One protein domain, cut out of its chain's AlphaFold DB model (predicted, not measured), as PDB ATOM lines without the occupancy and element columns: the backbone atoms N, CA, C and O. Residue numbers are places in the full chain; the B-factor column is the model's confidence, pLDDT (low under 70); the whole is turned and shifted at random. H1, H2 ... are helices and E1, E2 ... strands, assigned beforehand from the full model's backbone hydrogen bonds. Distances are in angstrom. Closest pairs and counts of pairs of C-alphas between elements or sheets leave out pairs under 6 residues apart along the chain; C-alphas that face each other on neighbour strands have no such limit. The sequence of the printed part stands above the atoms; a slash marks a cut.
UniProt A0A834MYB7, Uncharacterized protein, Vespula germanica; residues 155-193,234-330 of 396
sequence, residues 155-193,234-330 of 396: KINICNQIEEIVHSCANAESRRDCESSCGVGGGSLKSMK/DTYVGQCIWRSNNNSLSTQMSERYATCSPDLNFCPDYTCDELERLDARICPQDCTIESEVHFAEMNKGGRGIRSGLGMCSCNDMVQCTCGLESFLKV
ATOM      1  N   LYS A 155      30.109  51.871 -67.098       60.44
ATOM      2  CA  LYS A 155      30.008  51.509 -65.674       60.44
ATOM      3  C   LYS A 155      28.987  50.384 -65.417       60.44
ATOM      4  O   LYS A 155      28.895  49.896 -64.295       60.44
ATOM      5  N   ILE A 156      28.233  49.952 -66.434       62.31
ATOM      6  CA  ILE A 156      27.245  48.860 -66.369       62.31
ATOM      7  C   ILE A 156      27.931  47.562 -66.809       62.31
ATOM      8  O   ILE A 156      27.639  47.044 -67.882       62.31
ATOM      9  N   ASN A 157      28.903  47.057 -66.046       54.53
ATOM     10  CA  ASN A 157      29.760  46.001 -66.595       54.53
ATOM     11  C   ASN A 157      29.448  44.554 -66.186       54.53
ATOM     12  O   ASN A 157      30.063  43.670 -66.755       54.53
ATOM     13  N   ILE A 158      28.535  44.242 -65.253       57.81
ATOM     14  CA  ILE A 158      28.366  42.824 -64.826       57.81
ATOM     15  C   ILE A 158      26.907  42.432 -64.509       57.81
ATOM     16  O   ILE A 158      26.465  41.345 -64.861       57.81
ATOM     17  N   CYS A 159      26.098  43.323 -63.931       64.31
ATOM     18  CA  CYS A 159      24.820  42.928 -63.312       64.31
ATOM     19  C   CYS A 159      23.629  42.697 -64.258       64.31
ATOM     20  O   CYS A 159      22.559  42.307 -63.802       64.31
ATOM     21  N   ASN A 160      23.766  42.999 -65.552       56.16
ATOM     22  CA  ASN A 160      22.629  43.067 -66.480       56.16
ATOM     23  C   ASN A 160      22.455  41.830 -67.371       56.16
ATOM     24  O   ASN A 160      21.509  41.813 -68.157       56.16
ATOM     25  N   GLN A 161      23.349  40.837 -67.301       52.31
ATOM     26  CA  GLN A 161      23.400  39.777 -68.317       52.31
ATOM     27  C   GLN A 161      22.685  38.469 -67.953       52.31
ATOM     28  O   GLN A 161      22.409  37.696 -68.862       52.31
ATOM     29  N   ILE A 162      22.333  38.211 -66.686       53.66
ATOM     30  CA  ILE A 162      21.700  36.939 -66.292       53.66
ATOM     31  C   ILE A 162      20.616  37.208 -65.237       53.66
ATOM     32  O   ILE A 162      20.856  37.117 -64.039       53.66
ATOM     33  N   GLU A 163      19.408  37.583 -65.678       53.03
ATOM     34  CA  GLU A 163      18.250  37.780 -64.782       53.03
ATOM     35  C   GLU A 163      17.765  36.461 -64.135       53.03
ATOM     36  O   GLU A 163      17.023  36.505 -63.156       53.03
ATOM     37  N   GLU A 164      18.201  35.294 -64.625       54.97
ATOM     38  CA  GLU A 164      17.689  33.990 -64.176       54.97
ATOM     39  C   GLU A 164      18.399  33.399 -62.947       54.97
ATOM     40  O   GLU A 164      17.816  32.547 -62.278       54.97
ATOM     41  N   ILE A 165      19.600  33.867 -62.579       65.81
ATOM     42  CA  ILE A 165      20.327  33.363 -61.399       65.81
ATOM     43  C   ILE A 165      20.981  34.533 -60.655       65.81
ATOM     44  O   ILE A 165      22.195  34.708 -60.647       65.81
ATOM     45  N   VAL A 166      20.159  35.398 -60.057       72.75
ATOM     46  CA  VAL A 166      20.679  36.435 -59.154       72.75
ATOM     47  C   VAL A 166      20.966  35.794 -57.796       72.75
ATOM     48  O   VAL A 166      20.049  35.347 -57.102       72.75
ATOM     49  N   HIS A 167      22.248  35.747 -57.447       88.00
ATOM     50  CA  HIS A 167      22.773  35.196 -56.201       88.00
ATOM     51  C   HIS A 167      22.606  36.164 -55.020       88.00
ATOM     52  O   HIS A 167      22.364  37.362 -55.205       88.00
ATOM     53  N   SER A 168      22.746  35.667 -53.791       93.12
ATOM     54  CA  SER A 168      22.925  36.557 -52.639       93.12
ATOM     55  C   SER A 168      24.270  37.285 -52.715       93.12
ATOM     56  O   SER A 168      25.277  36.717 -53.132       93.12
ATOM     57  N   CYS A 169      24.316  38.527 -52.223       94.50
ATOM     58  CA  CYS A 169      25.590  39.192 -51.942       94.50
ATOM     59  C   CYS A 169      26.444  38.405 -50.937       94.50
ATOM     60  O   CYS A 169      27.667  38.425 -51.021       94.50
ATOM     61  N   ALA A 170      25.803  37.681 -50.019       96.44
ATOM     62  CA  ALA A 170      26.479  36.923 -48.976       96.44
ATOM     63  C   ALA A 170      27.323  35.752 -49.503       96.44
ATOM     64  O   ALA A 170      28.178  35.267 -48.765       96.44
ATOM     65  N   ASN A 171      27.127  35.332 -50.760       94.31
ATOM     66  CA  ASN A 171      27.891  34.242 -51.371       94.31
ATOM     67  C   ASN A 171      29.369  34.606 -51.562       94.31
ATOM     68  O   ASN A 171      30.206  33.722 -51.714       94.31
ATOM     69  N   ALA A 172      29.704  35.899 -51.607       92.88
ATOM     70  CA  ALA A 172      31.066  36.325 -51.868       92.88
ATOM     71  C   ALA A 172      31.991  36.063 -50.669       92.88
ATOM     72  O   ALA A 172      31.849  36.664 -49.603       92.88
ATOM     73  N   GLU A 173      33.007  35.237 -50.900       91.00
ATOM     74  CA  GLU A 173      34.029  34.866 -49.913       91.00
ATOM     75  C   GLU A 173      35.257  35.783 -49.940       91.00
ATOM     76  O   GLU A 173      36.205  35.616 -49.180       91.00
ATOM     77  N   SER A 174      35.281  36.783 -50.817       89.75
ATOM     78  CA  SER A 174      36.363  37.756 -50.845       89.75
ATOM     79  C   SER A 174      35.842  39.147 -51.148       89.75
ATOM     80  O   SER A 174      34.810  39.338 -51.796       89.75
ATOM     81  N   ARG A 175      36.610  40.154 -50.727       91.12
ATOM     82  CA  ARG A 175      36.330  41.548 -51.066       91.12
ATOM     83  C   ARG A 175      36.218  41.757 -52.574       91.12
ATOM     84  O   ARG A 175      35.340  42.486 -53.020       91.12
ATOM     85  N   ARG A 176      37.113  41.136 -53.348       88.69
ATOM     86  CA  ARG A 176      37.139  41.288 -54.805       88.69
ATOM     87  C   ARG A 176      35.881  40.696 -55.429       88.69
ATOM     88  O   ARG A 176      35.290  41.336 -56.293       88.69
ATOM     89  N   ASP A 177      35.464  39.520 -54.976       88.75
ATOM     90  CA  ASP A 177      34.269  38.859 -55.503       88.75
ATOM     91  C   ASP A 177      33.013  39.627 -55.086       88.75
ATOM     92  O   ASP A 177      32.131  39.870 -55.901       88.75
ATOM     93  N   CYS A 178      32.974  40.144 -53.858       91.38
ATOM     94  CA  CYS A 178      31.888  40.990 -53.372       91.38
ATOM     95  C   CYS A 178      31.734  42.274 -54.196       91.38
ATOM     96  O   CYS A 178      30.662  42.578 -54.710       91.38
ATOM     97  N   GLU A 179      32.830  43.015 -54.355       87.31
ATOM     98  CA  GLU A 179      32.839  44.292 -55.064       87.31
ATOM     99  C   GLU A 179      32.787  44.114 -56.589       87.31
ATOM    100  O   GLU A 179      32.739  45.110 -57.295       87.31
ATOM    101  N   SER A 180      32.809  42.890 -57.128       83.06
ATOM    102  CA  SER A 180      32.621  42.631 -58.566       83.06
ATOM    103  C   SER A 180      31.299  41.936 -58.893       83.06
ATOM    104  O   SER A 180      30.820  42.056 -60.021       83.06
ATOM    105  N   SER A 181      30.677  41.273 -57.917       82.81
ATOM    106  CA  SER A 181      29.406  40.569 -58.062       82.81
ATOM    107  C   SER A 181      28.202  41.477 -57.838       82.81
ATOM    108  O   SER A 181      28.284  42.573 -57.281       82.81
ATOM    109  N   CYS A 182      27.053  40.995 -58.294       84.94
ATOM    110  CA  CYS A 182      25.772  41.653 -58.136       84.94
ATOM    111  C   CYS A 182      24.841  40.668 -57.451       84.94
ATOM    112  O   CYS A 182      24.760  39.512 -57.867       84.94
ATOM    113  N   GLY A 183      24.146  41.128 -56.419       88.25
ATOM    114  CA  GLY A 183      23.263  40.279 -55.641       88.25
ATOM    115  C   GLY A 183      21.884  40.878 -55.447       88.25
ATOM    116  O   GLY A 183      21.640  42.057 -55.728       88.25
ATOM    117  N   VAL A 184      20.980  40.034 -54.960       91.19
ATOM    118  CA  VAL A 184      19.615  40.423 -54.607       91.19
ATOM    119  C   VAL A 184      19.644  41.577 -53.596       91.19
ATOM    120  O   VAL A 184      20.401  41.548 -52.630       91.19
ATOM    121  N   GLY A 185      18.837  42.615 -53.828       90.50
ATOM    122  CA  GLY A 185      18.792  43.802 -52.970       90.50
ATOM    123  C   GLY A 185      19.932  44.807 -53.183       90.50
ATOM    124  O   GLY A 185      19.884  45.888 -52.600       90.50
ATOM    125  N   GLY A 186      20.925  44.509 -54.028       87.62
ATOM    126  CA  GLY A 186      22.028  45.419 -54.355       87.62
ATOM    127  C   GLY A 186      21.641  46.550 -55.320       87.62
ATOM    128  O   GLY A 186      20.595  46.505 -55.978       87.62
ATOM    129  N   GLY A 187      22.502  47.568 -55.443       74.81
ATOM    130  CA  GLY A 187      22.313  48.678 -56.392       74.81
ATOM    131  C   GLY A 187      22.455  50.084 -55.807       74.81
ATOM    132  O   GLY A 187      21.687  50.977 -56.170       74.81
ATOM    133  N   SER A 188      23.413  50.292 -54.903       67.56
ATOM    134  CA  SER A 188      23.588  51.564 -54.199       67.56
ATOM    135  C   SER A 188      24.289  52.629 -55.051       67.56
ATOM    136  O   SER A 188      25.299  52.388 -55.714       67.56
ATOM    137  N   LEU A 189      23.791  53.864 -54.987       65.56
ATOM    138  CA  LEU A 189      24.501  55.037 -55.495       65.56
ATOM    139  C   LEU A 189      25.542  55.458 -54.450       65.56
ATOM    140  O   LEU A 189      25.184  55.963 -53.385       65.56
ATOM    141  N   LYS A 190      26.840  55.273 -54.728       59.25
ATOM    142  CA  LYS A 190      27.874  55.894 -53.894       59.25
ATOM    143  C   LYS A 190      28.050  57.337 -54.343       59.25
ATOM    144  O   LYS A 190      28.613  57.611 -55.404       59.25
ATOM    145  N   SER A 191      27.620  58.263 -53.493       50.78
ATOM    146  CA  SER A 191      28.069  59.646 -53.607       50.78
ATOM    147  C   SER A 191      29.538  59.687 -53.197       50.78
ATOM    148  O   SER A 191      29.892  59.454 -52.037       50.78
ATOM    149  N   MET A 192      30.418  59.882 -54.174       46.53
ATOM    150  CA  MET A 192      31.850  59.959 -53.928       46.53
ATOM    151  C   MET A 192      32.128  61.296 -53.242       46.53
ATOM    152  O   MET A 192      32.136  62.347 -53.876       46.53
ATOM    153  N   LYS A 193      32.318  61.272 -51.918       43.78
ATOM    154  CA  LYS A 193      32.794  62.446 -51.183       43.78
ATOM    155  C   LYS A 193      34.256  62.666 -51.550       43.78
ATOM    156  O   LYS A 193      35.138  62.016 -50.996       43.78
ATOM    157  N   ASP A 234      27.260  60.972 -58.876       55.47
ATOM    158  CA  ASP A 234      27.058  59.743 -58.105       55.47
ATOM    159  C   ASP A 234      27.536  58.494 -58.861       55.47
ATOM    160  O   ASP A 234      27.019  58.139 -59.925       55.47
ATOM    161  N   THR A 235      28.578  57.838 -58.344       59.75
ATOM    162  CA  THR A 235      29.086  56.626 -58.982       59.75
ATOM    163  C   THR A 235      28.198  55.479 -58.545       59.75
ATOM    164  O   THR A 235      28.204  55.062 -57.387       59.75
ATOM    165  N   TYR A 236      27.396  54.992 -59.484       62.50
ATOM    166  CA  TYR A 236      26.623  53.784 -59.273       62.50
ATOM    167  C   TYR A 236      27.546  52.616 -58.939       62.50
ATOM    168  O   TYR A 236      28.471  52.311 -59.695       62.50
ATOM    169  N   VAL A 237      27.259  51.961 -57.819       62.97
ATOM    170  CA  VAL A 237      27.828  50.673 -57.452       62.97
ATOM    171  C   VAL A 237      26.676  49.685 -57.543       62.97
ATOM    172  O   VAL A 237      25.899  49.511 -56.610       62.97
ATOM    173  N   GLY A 238      26.549  49.039 -58.703       60.56
ATOM    174  CA  GLY A 238      25.584  47.947 -58.895       60.56
ATOM    175  C   GLY A 238      25.914  46.678 -58.133       60.56
ATOM    176  O   GLY A 238      25.235  45.671 -58.291       60.56
ATOM    177  N   GLN A 239      26.977  46.741 -57.348       78.06
ATOM    178  CA  GLN A 239      27.622  45.627 -56.704       78.06
ATOM    179  C   GLN A 239      27.279  45.614 -55.227       78.06
ATOM    180  O   GLN A 239      26.846  46.611 -54.636       78.06
ATOM    181  N   CYS A 240      27.495  44.452 -54.644       90.00
ATOM    182  CA  CYS A 240      27.435  44.274 -53.216       90.00
ATOM    183  C   CYS A 240      28.517  45.114 -52.515       90.00
ATOM    184  O   CYS A 240      29.502  45.561 -53.113       90.00
ATOM    185  N   ILE A 241      28.318  45.372 -51.226       92.31
ATOM    186  CA  ILE A 241      29.202  46.200 -50.414       92.31
ATOM    187  C   ILE A 241      29.958  45.302 -49.440       92.31
ATOM    188  O   ILE A 241      29.368  44.587 -48.631       92.31
ATOM    189  N   TRP A 242      31.286  45.381 -49.499       93.25
ATOM    190  CA  TRP A 242      32.158  44.663 -48.582       93.25
ATOM    191  C   TRP A 242      32.286  45.389 -47.243       93.25
ATOM    192  O   TRP A 242      32.678  46.562 -47.188       93.25
ATOM    193  N   ARG A 243      32.045  44.662 -46.152       93.75
ATOM    194  CA  ARG A 243      32.411  45.068 -44.795       93.75
ATOM    195  C   ARG A 243      33.742  44.427 -44.429       93.75
ATOM    196  O   ARG A 243      33.836  43.213 -44.287       93.75
ATOM    197  N   SER A 244      34.769  45.252 -44.241       90.25
ATOM    198  CA  SER A 244      36.080  44.784 -43.782       90.25
ATOM    199  C   SER A 244      36.130  44.658 -42.262       90.25
ATOM    200  O   SER A 244      35.568  45.487 -41.546       90.25
ATOM    201  N   ASN A 245      36.891  43.677 -41.784       82.31
ATOM    202  CA  ASN A 245      37.353  43.600 -40.406       82.31
ATOM    203  C   ASN A 245      38.881  43.715 -40.416       82.31
ATOM    204  O   ASN A 245      39.547  42.888 -41.035       82.31
ATOM    205  N   ASN A 246      39.441  44.719 -39.734       72.06
ATOM    206  CA  ASN A 246      40.898  44.897 -39.646       72.06
ATOM    207  C   ASN A 246      41.582  43.734 -38.909       72.06
ATOM    208  O   ASN A 246      42.780  43.535 -39.059       72.06
ATOM    209  N   ASN A 247      40.812  42.953 -38.148       65.94
ATOM    210  CA  ASN A 247      41.274  41.780 -37.418       65.94
ATOM    211  C   ASN A 247      40.801  40.479 -38.093       65.94
ATOM    212  O   ASN A 247      40.375  39.543 -37.419       65.94
ATOM    213  N   SER A 248      40.838  40.401 -39.428       59.12
ATOM    214  CA  SER A 248      40.424  39.201 -40.182       59.12
ATOM    215  C   SER A 248      41.235  37.943 -39.844       59.12
ATOM    216  O   SER A 248      40.758  36.846 -40.096       59.12
ATOM    217  N   LEU A 249      42.423  38.106 -39.249       63.62
ATOM    218  CA  LEU A 249      43.289  37.048 -38.706       63.62
ATOM    219  C   LEU A 249      43.017  36.730 -37.228       63.62
ATOM    220  O   LEU A 249      43.685  35.873 -36.651       63.62
ATOM    221  N   SER A 250      42.078  37.428 -36.588       65.62
ATOM    222  CA  SER A 250      41.754  37.152 -35.194       65.62
ATOM    223  C   SER A 250      41.040  35.812 -35.081       65.62
ATOM    224  O   SER A 250      40.039  35.549 -35.742       65.62
ATOM    225  N   THR A 251      41.549  34.973 -34.186       71.69
ATOM    226  CA  THR A 251      40.914  33.721 -33.766       71.69
ATOM    227  C   THR A 251      39.705  33.957 -32.849       71.69
ATOM    228  O   THR A 251      39.192  33.023 -32.241       71.69
ATOM    229  N   GLN A 252      39.255  35.209 -32.719       85.62
ATOM    230  CA  GLN A 252      38.209  35.629 -31.798       85.62
ATOM    231  C   GLN A 252      36.919  35.946 -32.558       85.62
ATOM    232  O   GLN A 252      36.941  36.560 -33.625       85.62
ATOM    233  N   MET A 253      35.788  35.555 -31.971       89.25
ATOM    234  CA  MET A 253      34.467  35.957 -32.446       89.25
ATOM    235  C   MET A 253      34.326  37.480 -32.375       89.25
ATOM    236  O   MET A 253      34.666  38.097 -31.365       89.25
ATOM    237  N   SER A 254      33.797  38.089 -33.435       91.12
ATOM    238  CA  SER A 254      33.560  39.531 -33.493       91.12
ATOM    239  C   SER A 254      32.194  39.837 -34.084       91.12
ATOM    240  O   SER A 254      31.806  39.268 -35.102       91.12
ATOM    241  N   GLU A 255      31.486  40.794 -33.486       92.69
ATOM    242  CA  GLU A 255      30.248  41.368 -34.036       92.69
ATOM    243  C   GLU A 255      30.510  42.096 -35.378       92.69
ATOM    244  O   GLU A 255      29.645  42.216 -36.244       92.69
ATOM    245  N   ARG A 256      31.758  42.516 -35.623       92.50
ATOM    246  CA  ARG A 256      32.198  43.144 -36.879       92.50
ATOM    247  C   ARG A 256      32.934  42.177 -37.806       92.50
ATOM    248  O   ARG A 256      33.916  42.568 -38.429       92.50
ATOM    249  N   TYR A 257      32.493  40.925 -37.886       93.19
ATOM    250  CA  TYR A 257      33.033  39.945 -38.832       93.19
ATOM    251  C   TYR A 257      33.009  40.476 -40.278       93.19
ATOM    252  O   TYR A 257      32.119  41.248 -40.666       93.19
ATOM    253  N   ALA A 258      33.997  40.085 -41.083       94.50
ATOM    254  CA  ALA A 258      34.046  40.492 -42.484       94.50
ATOM    255  C   ALA A 258      32.932  39.786 -43.273       94.50
ATOM    256  O   ALA A 258      32.669  38.611 -43.035       94.50
ATOM    257  N   THR A 259      32.243  40.488 -44.172       95.88
ATOM    258  CA  THR A 259      31.157  39.897 -44.975       95.88
ATOM    259  C   THR A 259      30.805  40.782 -46.171       95.88
ATOM    260  O   THR A 259      31.272  41.922 -46.275       95.88
ATOM    261  N   CYS A 260      29.960  40.261 -47.054       95.94
ATOM    262  CA  CYS A 260      29.436  40.953 -48.219       95.94
ATOM    263  C   CYS A 260      27.909  41.084 -48.143       95.94
ATOM    264  O   CYS A 260      27.203  40.093 -47.953       95.94
ATOM    265  N   SER A 261      27.389  42.299 -48.319       95.81
ATOM    266  CA  SER A 261      25.965  42.596 -48.113       95.81
ATOM    267  C   SER A 261      25.447  43.629 -49.118       95.81
ATOM    268  O   SER A 261      26.243  44.403 -49.654       95.81
ATOM    269  N   PRO A 262      24.133  43.682 -49.397       93.75
ATOM    270  CA  PRO A 262      23.581  44.659 -50.339       93.75
ATOM    271  C   PRO A 262      23.675  46.113 -49.837       93.75
ATOM    272  O   PRO A 262      23.987  47.013 -50.618       93.75
ATOM    273  N   ASP A 263      23.444  46.346 -48.539       92.94
ATOM    274  CA  ASP A 263      23.529  47.660 -47.891       92.94
ATOM    275  C   ASP A 263      23.937  47.504 -46.421       92.94
ATOM    276  O   ASP A 263      23.193  46.932 -45.635       92.94
ATOM    277  N   LEU A 264      25.084  48.068 -46.034       93.19
ATOM    278  CA  LEU A 264      25.623  47.966 -44.672       93.19
ATOM    279  C   LEU A 264      24.828  48.732 -43.605       93.19
ATOM    280  O   LEU A 264      25.125  48.583 -42.421       93.19
ATOM    281  N   ASN A 265      23.858  49.565 -43.993       93.12
ATOM    282  CA  ASN A 265      22.962  50.220 -43.036       93.12
ATOM    283  C   ASN A 265      21.827  49.305 -42.564       93.12
ATOM    284  O   ASN A 265      21.227  49.598 -41.533       93.12
ATOM    285  N   PHE A 266      21.528  48.255 -43.332       95.19
ATOM    286  CA  PHE A 266      20.421  47.329 -43.078       95.19
ATOM    287  C   PHE A 266      20.873  45.872 -43.013       95.19
ATOM    288  O   PHE A 266      20.163  45.056 -42.468       95.19
ATOM    289  N   CYS A 267      22.048  45.543 -43.549       96.25
ATOM    290  CA  CYS A 267      22.557  44.185 -43.590       96.25
ATOM    291  C   CYS A 267      24.094  44.175 -43.490       96.25
ATOM    292  O   CYS A 267      24.761  44.731 -44.368       96.25
ATOM    293  N   PRO A 268      24.702  43.513 -42.492       96.56
ATOM    294  CA  PRO A 268      24.062  42.967 -41.298       96.56
ATOM    295  C   PRO A 268      23.771  44.067 -40.256       96.56
ATOM    296  O   PRO A 268      24.694  44.782 -39.839       96.56
ATOM    297  N   ASP A 269      22.516  44.192 -39.819       95.56
ATOM    298  CA  ASP A 269      22.056  45.104 -38.757       95.56
ATOM    299  C   ASP A 269      21.447  44.381 -37.532       95.56
ATOM    300  O   ASP A 269      20.950  45.021 -36.594       95.56
ATOM    301  N   TYR A 270      21.531  43.045 -37.514       95.38
ATOM    302  CA  TYR A 270      20.971  42.139 -36.505       95.38
ATOM    303  C   TYR A 270      19.438  42.094 -36.466       95.38
ATOM    304  O   TYR A 270      18.859  41.558 -35.511       95.38
ATOM    305  N   THR A 271      18.754  42.653 -37.461       95.12
ATOM    306  CA  THR A 271      17.296  42.751 -37.505       95.12
ATOM    307  C   THR A 271      16.760  42.279 -38.848       95.12
ATOM    308  O   THR A 271      16.540  43.069 -39.747       95.12
ATOM    309  N   CYS A 272      16.370  41.003 -38.918       96.00
ATOM    310  CA  CYS A 272      15.650  40.464 -40.075       96.00
ATOM    311  C   CYS A 272      14.295  41.165 -40.277       96.00
ATOM    312  O   CYS A 272      13.304  40.787 -39.626       96.00
ATOM    313  N   ASP A 273      14.231  42.179 -41.134       95.88
ATOM    314  CA  ASP A 273      13.040  43.011 -41.313       95.88
ATOM    315  C   ASP A 273      12.021  42.412 -42.305       95.88
ATOM    316  O   ASP A 273      12.140  41.270 -42.746       95.88
ATOM    317  N   GLU A 274      10.922  43.120 -42.587       96.31
ATOM    318  CA  GLU A 274       9.877  42.579 -43.468       96.31
ATOM    319  C   GLU A 274      10.351  42.428 -44.919       96.31
ATOM    320  O   GLU A 274       9.909  41.492 -45.579       96.31
ATOM    321  N   LEU A 275      11.253  43.295 -45.400       97.62
ATOM    322  CA  LEU A 275      11.800  43.213 -46.755       97.62
ATOM    323  C   LEU A 275      12.713  41.992 -46.880       97.62
ATOM    324  O   LEU A 275      12.568  41.217 -47.822       97.62
ATOM    325  N   GLU A 276      13.598  41.779 -45.912       97.44
ATOM    326  CA  GLU A 276      14.550  40.658 -45.915       97.44
ATOM    327  C   GLU A 276      13.870  39.294 -45.777       97.44
ATOM    328  O   GLU A 276      14.364  38.285 -46.275       97.44
ATOM    329  N   ARG A 277      12.682  39.252 -45.166       95.88
ATOM    330  CA  ARG A 277      11.853  38.040 -45.104       95.88
ATOM    331  C   ARG A 277      11.146  37.710 -46.415       95.88
ATOM    332  O   ARG A 277      10.660  36.588 -46.543       95.88
ATOM    333  N   LEU A 278      11.045  38.650 -47.361       95.88
ATOM    334  CA  LEU A 278      10.421  38.375 -48.661       95.88
ATOM    335  C   LEU A 278      11.278  37.447 -49.524       95.88
ATOM    336  O   LEU A 278      10.728  36.693 -50.325       95.88
ATOM    337  N   ASP A 279      12.601  37.519 -49.383       94.81
ATOM    338  CA  ASP A 279      13.553  36.656 -50.077       94.81
ATOM    339  C   ASP A 279      14.800  36.477 -49.201       94.81
ATOM    340  O   ASP A 279      15.541  37.428 -48.953       94.81
ATOM    341  N   ALA A 280      15.044  35.243 -48.748       93.56
ATOM    342  CA  ALA A 280      16.128  34.920 -47.820       93.56
ATOM    343  C   ALA A 280      17.531  35.252 -48.365       93.56
ATOM    344  O   ALA A 280      18.481  35.352 -47.590       93.56
ATOM    345  N   ARG A 281      17.668  35.468 -49.681       94.19
ATOM    346  CA  ARG A 281      18.932  35.857 -50.322       94.19
ATOM    347  C   ARG A 281      19.265  37.341 -50.158       94.19
ATOM    348  O   ARG A 281      20.393  37.716 -50.470       94.19
ATOM    349  N   ILE A 282      18.334  38.181 -49.694       95.81
ATOM    350  CA  ILE A 282      18.583  39.619 -49.484       95.81
ATOM    351  C   ILE A 282      19.628  39.817 -48.378       95.81
ATOM    352  O   ILE A 282      20.660  40.439 -48.612       95.81
ATOM    353  N   CYS A 283      19.370  39.268 -47.191       97.25
ATOM    354  CA  CYS A 283      20.276  39.345 -46.048       97.25
ATOM    355  C   CYS A 283      20.224  38.052 -45.216       97.25
ATOM    356  O   CYS A 283      19.631  38.015 -44.132       97.25
ATOM    357  N   PRO A 284      20.826  36.952 -45.697       97.00
ATOM    358  CA  PRO A 284      20.879  35.711 -44.928       97.00
ATOM    359  C   PRO A 284      21.602  35.900 -43.586       97.00
ATOM    360  O   PRO A 284      21.255  35.227 -42.620       97.00
ATOM    361  N   GLN A 285      22.530  36.858 -43.482       97.25
ATOM    362  CA  GLN A 285      23.264  37.136 -42.247       97.25
ATOM    363  C   GLN A 285      22.354  37.517 -41.074       97.25
ATOM    364  O   GLN A 285      22.655  37.123 -39.954       97.25
ATOM    365  N   ASP A 286      21.245  38.223 -41.312       97.44
ATOM    366  CA  ASP A 286      20.310  38.623 -40.251       97.44
ATOM    367  C   ASP A 286      19.109  37.681 -40.128       97.44
ATOM    368  O   ASP A 286      18.473  37.623 -39.073       97.44
ATOM    369  N   CYS A 287      18.800  36.918 -41.180       96.38
ATOM    370  CA  CYS A 287      17.597  36.089 -41.258       96.38
ATOM    371  C   CYS A 287      17.820  34.579 -41.097       96.38
ATOM    372  O   CYS A 287      16.833  33.862 -40.898       96.38
ATOM    373  N   THR A 288      19.064  34.092 -41.167       95.75
ATOM    374  CA  THR A 288      19.393  32.665 -41.011       95.75
ATOM    375  C   THR A 288      19.057  32.136 -39.610       95.75
ATOM    376  O   THR A 288      18.936  32.902 -38.651       95.75
ATOM    377  N   ILE A 289      18.870  30.825 -39.486       94.94
ATOM    378  CA  ILE A 289      18.533  30.134 -38.233       94.94
ATOM    379  C   ILE A 289      19.712  29.290 -37.753       94.94
ATOM    380  O   ILE A 289      20.605  28.967 -38.524       94.94
ATOM    381  N   GLU A 290      19.690  28.892 -36.482       90.06
ATOM    382  CA  GLU A 290      20.819  28.211 -35.832       90.06
ATOM    383  C   GLU A 290      21.285  26.930 -36.546       90.06
ATOM    384  O   GLU A 290      22.482  26.669 -36.592       90.06
ATOM    385  N   SER A 291      20.375  26.157 -37.155       88.81
ATOM    386  CA  SER A 291      20.738  24.920 -37.868       88.81
ATOM    387  C   SER A 291      21.580  25.148 -39.122       88.81
ATOM    388  O   SER A 291      22.271  24.231 -39.553       88.81
ATOM    389  N   GLU A 292      21.527  26.351 -39.693       91.31
ATOM    390  CA  GLU A 292      22.174  26.691 -40.963       91.31
ATOM    391  C   GLU A 292      23.447  27.525 -40.765       91.31
ATOM    392  O   GLU A 292      23.982  28.062 -41.732       91.31
ATOM    393  N   VAL A 293      23.933  27.677 -39.526       91.81
ATOM    394  CA  VAL A 293      25.101  28.509 -39.214       91.81
ATOM    395  C   VAL A 293      26.224  27.678 -38.607       91.81
ATOM    396  O   VAL A 293      26.059  26.999 -37.594       91.81
ATOM    397  N   HIS A 294      27.414  27.794 -39.189       91.69
ATOM    398  CA  HIS A 294      28.630  27.160 -38.694       91.69
ATOM    399  C   HIS A 294      29.655  28.201 -38.232       91.69
ATOM    400  O   HIS A 294      29.924  29.186 -38.920       91.69
ATOM    401  N   PHE A 295      30.251  27.949 -37.060       91.62
ATOM    402  CA  PHE A 295      31.318  28.761 -36.456       91.62
ATOM    403  C   PHE A 295      30.947  30.233 -36.192       91.62
ATOM    404  O   PHE A 295      31.799  31.124 -36.253       91.62
ATOM    405  N   ALA A 296      29.683  30.489 -35.846       93.62
ATOM    406  CA  ALA A 296      29.192  31.804 -35.440       93.62
ATOM    407  C   ALA A 296      28.305  31.715 -34.186       93.62
ATOM    408  O   ALA A 296      27.742  30.667 -33.879       93.62
ATOM    409  N   GLU A 297      28.182  32.826 -33.463       94.81
ATOM    410  CA  GLU A 297      27.191  33.019 -32.400       94.81
ATOM    411  C   GLU A 297      25.918  33.619 -33.002       94.81
ATOM    412  O   GLU A 297      25.974  34.614 -33.732       94.81
ATOM    413  N   MET A 298      24.764  33.046 -32.660       94.69
ATOM    414  CA  MET A 298      23.460  33.549 -33.084       94.69
ATOM    415  C   MET A 298      23.054  34.811 -32.317       94.69
ATOM    416  O   MET A 298      23.394  35.017 -31.150       94.69
ATOM    417  N   ASN A 299      22.262  35.661 -32.960       94.38
ATOM    418  CA  ASN A 299      21.673  36.832 -32.332       94.38
ATOM    419  C   ASN A 299      20.513  36.473 -31.394       94.38
ATOM    420  O   ASN A 299      19.965  35.366 -31.398       94.38
ATOM    421  N   LYS A 300      20.159  37.427 -30.526       88.75
ATOM    422  CA  LYS A 300      19.090  37.274 -29.538       88.75
ATOM    423  C   LYS A 300      17.788  36.902 -30.248       88.75
ATOM    424  O   LYS A 300      17.302  37.646 -31.090       88.75
ATOM    425  N   GLY A 301      17.210  35.765 -29.864       86.62
ATOM    426  CA  GLY A 301      16.019  35.210 -30.512       86.62
ATOM    427  C   GLY A 301      16.307  34.098 -31.524       86.62
ATOM    428  O   GLY A 301      15.366  33.629 -32.155       86.62
ATOM    429  N   GLY A 302      17.568  33.663 -31.661       89.94
ATOM    430  CA  GLY A 302      17.942  32.481 -32.449       89.94
ATOM    431  C   GLY A 302      17.904  32.695 -33.963       89.94
ATOM    432  O   GLY A 302      17.827  31.729 -34.720       89.94
ATOM    433  N   ARG A 303      17.921  33.955 -34.413       93.75
ATOM    434  CA  ARG A 303      17.893  34.327 -35.829       93.75
ATOM    435  C   ARG A 303      18.954  35.380 -36.121       93.75
ATOM    436  O   ARG A 303      19.011  36.379 -35.409       93.75
ATOM    437  N   GLY A 304      19.728  35.156 -37.176       96.62
ATOM    438  CA  GLY A 304      20.835  35.999 -37.606       96.62
ATOM    439  C   GLY A 304      22.132  35.732 -36.844       96.62
ATOM    440  O   GLY A 304      22.126  35.207 -35.730       96.62
ATOM    441  N   ILE A 305      23.248  36.116 -37.450       96.88
ATOM    442  CA  ILE A 305      24.596  35.996 -36.904       96.88
ATOM    443  C   ILE A 305      24.888  37.243 -36.075       96.88
ATOM    444  O   ILE A 305      24.913  38.361 -36.582       96.88
ATOM    445  N   ARG A 306      25.147  37.056 -34.783       96.19
ATOM    446  CA  ARG A 306      25.573  38.138 -33.895       96.19
ATOM    447  C   ARG A 306      27.053  38.415 -34.021       96.19
ATOM    448  O   ARG A 306      27.460  39.560 -34.159       96.19
ATOM    449  N   SER A 307      27.856  37.362 -33.947       94.38
ATOM    450  CA  SER A 307      29.304  37.452 -34.053       94.38
ATOM    451  C   SER A 307      29.854  36.223 -34.740       94.38
ATOM    452  O   SER A 307      29.397  35.115 -34.482       94.38
ATOM    453  N   GLY A 308      30.848  36.420 -35.593       92.81
ATOM    454  CA  GLY A 308      31.470  35.352 -36.361       92.81
ATOM    455  C   GLY A 308      32.982  35.379 -36.235       92.81
ATOM    456  O   GLY A 308      33.579  36.417 -35.919       92.81
ATOM    457  N   LEU A 309      33.595  34.229 -36.482       90.19
ATOM    458  CA  LEU A 309      35.038  34.095 -36.576       90.19
ATOM    459  C   LEU A 309      35.511  34.573 -37.954       90.19
ATOM    460  O   LEU A 309      35.098  34.022 -38.968       90.19
ATOM    461  N   GLY A 310      36.394  35.572 -38.005       90.12
ATOM    462  CA  GLY A 310      36.988  36.036 -39.263       90.12
ATOM    463  C   GLY A 310      35.967  36.602 -40.259       90.12
ATOM    464  O   GLY A 310      35.423  37.697 -40.052       90.12
ATOM    465  N   MET A 311      35.774  35.890 -41.368       92.25
ATOM    466  CA  MET A 311      34.866  36.235 -42.460       92.25
ATOM    467  C   MET A 311      33.691  35.264 -42.504       92.25
ATOM    468  O   MET A 311      33.889  34.065 -42.347       92.25
ATOM    469  N   CYS A 312      32.487  35.785 -42.726       95.50
ATOM    470  CA  CYS A 312      31.280  34.987 -42.883       95.50
ATOM    471  C   CYS A 312      30.683  35.179 -44.274       95.50
ATOM    472  O   CYS A 312      30.382  36.314 -44.673       95.50
ATOM    473  N   SER A 313      30.448  34.062 -44.953       95.81
ATOM    474  CA  SER A 313      29.685  33.964 -46.194       95.81
ATOM    475  C   SER A 313      28.448  33.097 -45.965       95.81
ATOM    476  O   SER A 313      28.404  32.284 -45.039       95.81
ATOM    477  N   CYS A 314      27.426  33.288 -46.791       96.31
ATOM    478  CA  CYS A 314      26.248  32.431 -46.829       96.31
ATOM    479  C   CYS A 314      25.952  32.063 -48.272       96.31
ATOM    480  O   CYS A 314      26.049  32.937 -49.122       96.31
ATOM    481  N   ASN A 315      25.576  30.816 -48.543       92.94
ATOM    482  CA  ASN A 315      25.172  30.393 -49.883       92.94
ATOM    483  C   ASN A 315      23.694  30.736 -50.176       92.94
ATOM    484  O   ASN A 315      22.951  31.195 -49.305       92.94
ATOM    485  N   ASP A 316      23.227  30.454 -51.398       90.44
ATOM    486  CA  ASP A 316      21.830  30.716 -51.790       90.44
ATOM    487  C   ASP A 316      20.805  29.825 -51.069       90.44
ATOM    488  O   ASP A 316      19.612  30.132 -51.078       90.44
ATOM    489  N   MET A 317      21.261  28.743 -50.429       90.00
ATOM    490  CA  MET A 317      20.453  27.900 -49.539       90.00
ATOM    491  C   MET A 317      20.419  28.440 -48.105       90.00
ATOM    492  O   MET A 317      19.941  27.756 -47.205       90.00
ATOM    493  N   VAL A 318      20.878  29.678 -47.890       91.00
ATOM    494  CA  VAL A 318      20.871  30.371 -46.595       91.00
ATOM    495  C   VAL A 318      21.787  29.723 -45.542       91.00
ATOM    496  O   VAL A 318      21.686  30.043 -44.354       91.00
ATOM    497  N   GLN A 319      22.711  28.858 -45.978       95.00
ATOM    498  CA  GLN A 319      23.705  28.214 -45.122       95.00
ATOM    499  C   GLN A 319      24.920  29.108 -44.990       95.00
ATOM    500  O   GLN A 319      25.561  29.438 -45.990       95.00
ATOM    501  N   CYS A 320      25.232  29.489 -43.761       96.06
ATOM    502  CA  CYS A 320      26.282  30.432 -43.443       96.06
ATOM    503  C   CYS A 320      27.448  29.746 -42.745       96.06
ATOM    504  O   CYS A 320      27.271  28.987 -41.793       96.06
ATOM    505  N   THR A 321      28.659  30.075 -43.173       95.06
ATOM    506  CA  THR A 321      29.885  29.609 -42.529       95.06
ATOM    507  C   THR A 321      30.761  30.807 -42.218       95.06
ATOM    508  O   THR A 321      30.985  31.662 -43.073       95.06
ATOM    509  N   CYS A 322      31.259  30.864 -40.988       93.88
ATOM    510  CA  CYS A 322      32.262  31.833 -40.576       93.88
ATOM    511  C   CYS A 322      33.622  31.150 -40.419       93.88
ATOM    512  O   CYS A 322      33.725  30.043 -39.897       93.88
ATOM    513  N   GLY A 323      34.698  31.792 -40.844       90.06
ATOM    514  CA  GLY A 323      36.030  31.252 -40.634       90.06
ATOM    515  C   GLY A 323      37.143  32.171 -41.094       90.06
ATOM    516  O   GLY A 323      36.934  33.221 -41.705       90.06
ATOM    517  N   LEU A 324      38.373  31.750 -40.803       82.75
ATOM    518  CA  LEU A 324      39.539  32.328 -41.457       82.75
ATOM    519  C   LEU A 324      39.599  31.818 -42.898       82.75
ATOM    520  O   LEU A 324      39.292  30.658 -43.175       82.75
ATOM    521  N   GLU A 325      40.073  32.667 -43.803       69.12
ATOM    522  CA  GLU A 325      40.197  32.364 -45.234       69.12
ATOM    523  C   GLU A 325      41.024  31.087 -45.512       69.12
ATOM    524  O   GLU A 325      40.811  30.400 -46.508       69.12
ATOM    525  N   SER A 326      41.939  30.724 -44.605       62.12
ATOM    526  CA  SER A 326      42.734  29.491 -44.666       62.12
ATOM    527  C   SER A 326      41.950  28.211 -44.353       62.12
ATOM    528  O   SER A 326      42.357  27.142 -44.794       62.12
ATOM    529  N   PHE A 327      40.849  28.295 -43.596       59.97
ATOM    530  CA  PHE A 327      40.031  27.138 -43.204       59.97
ATOM    531  C   PHE A 327      38.848  26.895 -44.145       59.97
ATOM    532  O   PHE A 327      38.416  25.756 -44.297       59.97
ATOM    533  N   LEU A 328      38.356  27.938 -44.817       58.22
ATOM    534  CA  LEU A 328      37.211  27.832 -45.729       58.22
ATOM    535  C   LEU A 328      37.545  27.045 -47.012       58.22
ATOM    536  O   LEU A 328      36.692  26.350 -47.549       58.22
ATOM    537  N   LYS A 329      38.815  27.040 -47.443       55.66
ATOM    538  CA  LYS A 329      39.279  26.354 -48.667       55.66
ATOM    539  C   LYS A 329      39.415  24.827 -48.555       55.66
ATOM    540  O   LYS A 329      39.789  24.191 -49.532       55.66
ATOM    541  N   VAL A 330      39.167  24.238 -47.384       51.19
ATOM    542  CA  VAL A 330      39.411  22.801 -47.133       51.19
ATOM    543  C   VAL A 330      38.144  21.947 -47.303       51.19
ATOM    544  O   VAL A 330      38.240  20.725 -47.372       51.19
TER     545      VAL A 330
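AT A GLANCE: This is residues 155 to 193 and 234 to 330 of the 396 residues of an uncharacterized protein of Vespula germanica (UniProt A0A834MYB7). With little regular structure, this loop-rich body has three short hairpins, E7-E8 between E3-E4 and E5-E6; H1 packs on E3-E4, and pair E1-E2 lies at one end. The printed part has 136 residues, 42 in named elements, class mixed: H1 E1 E2 E3 E4 H2 E5 E6 E7 E8 H3, with four antiparallel two-stranded sheets. It is compact, radius of gyration of the C-alphas 14.2 A, spans 38 by 32 by 31 A.

HOW THE PARTS SIT: In hairpin E7 (311 to 314) and E8 (320 to 323), N 323 and O 311 are 2.8 A apart. The closest C-alphas of E8 and E6 (305 to 309), Gly 323 and Leu 309, are 5.1 A apart. Those of E7 and E4 (259 to 261), Cys 312 and Thr 259, are 5.3 A apart. H1 (175 to 180) has every O i to N i+4 pair within hydrogen-bond range.

IN THESE COORDINATES: H1 begins at C-alpha 175 (36.330, 41.548, -51.066); E8 ends at C-alpha 323 (36.030, 31.252, -40.634). E6 is 10.6 A long.

THE WHOLE: Residues 194 to 233 are cut out, a 9.4 A gap between C-alphas 193 and 234. Links E3 to E4 and E4 to H2 are long. Low-confidence residues include 155 to 165.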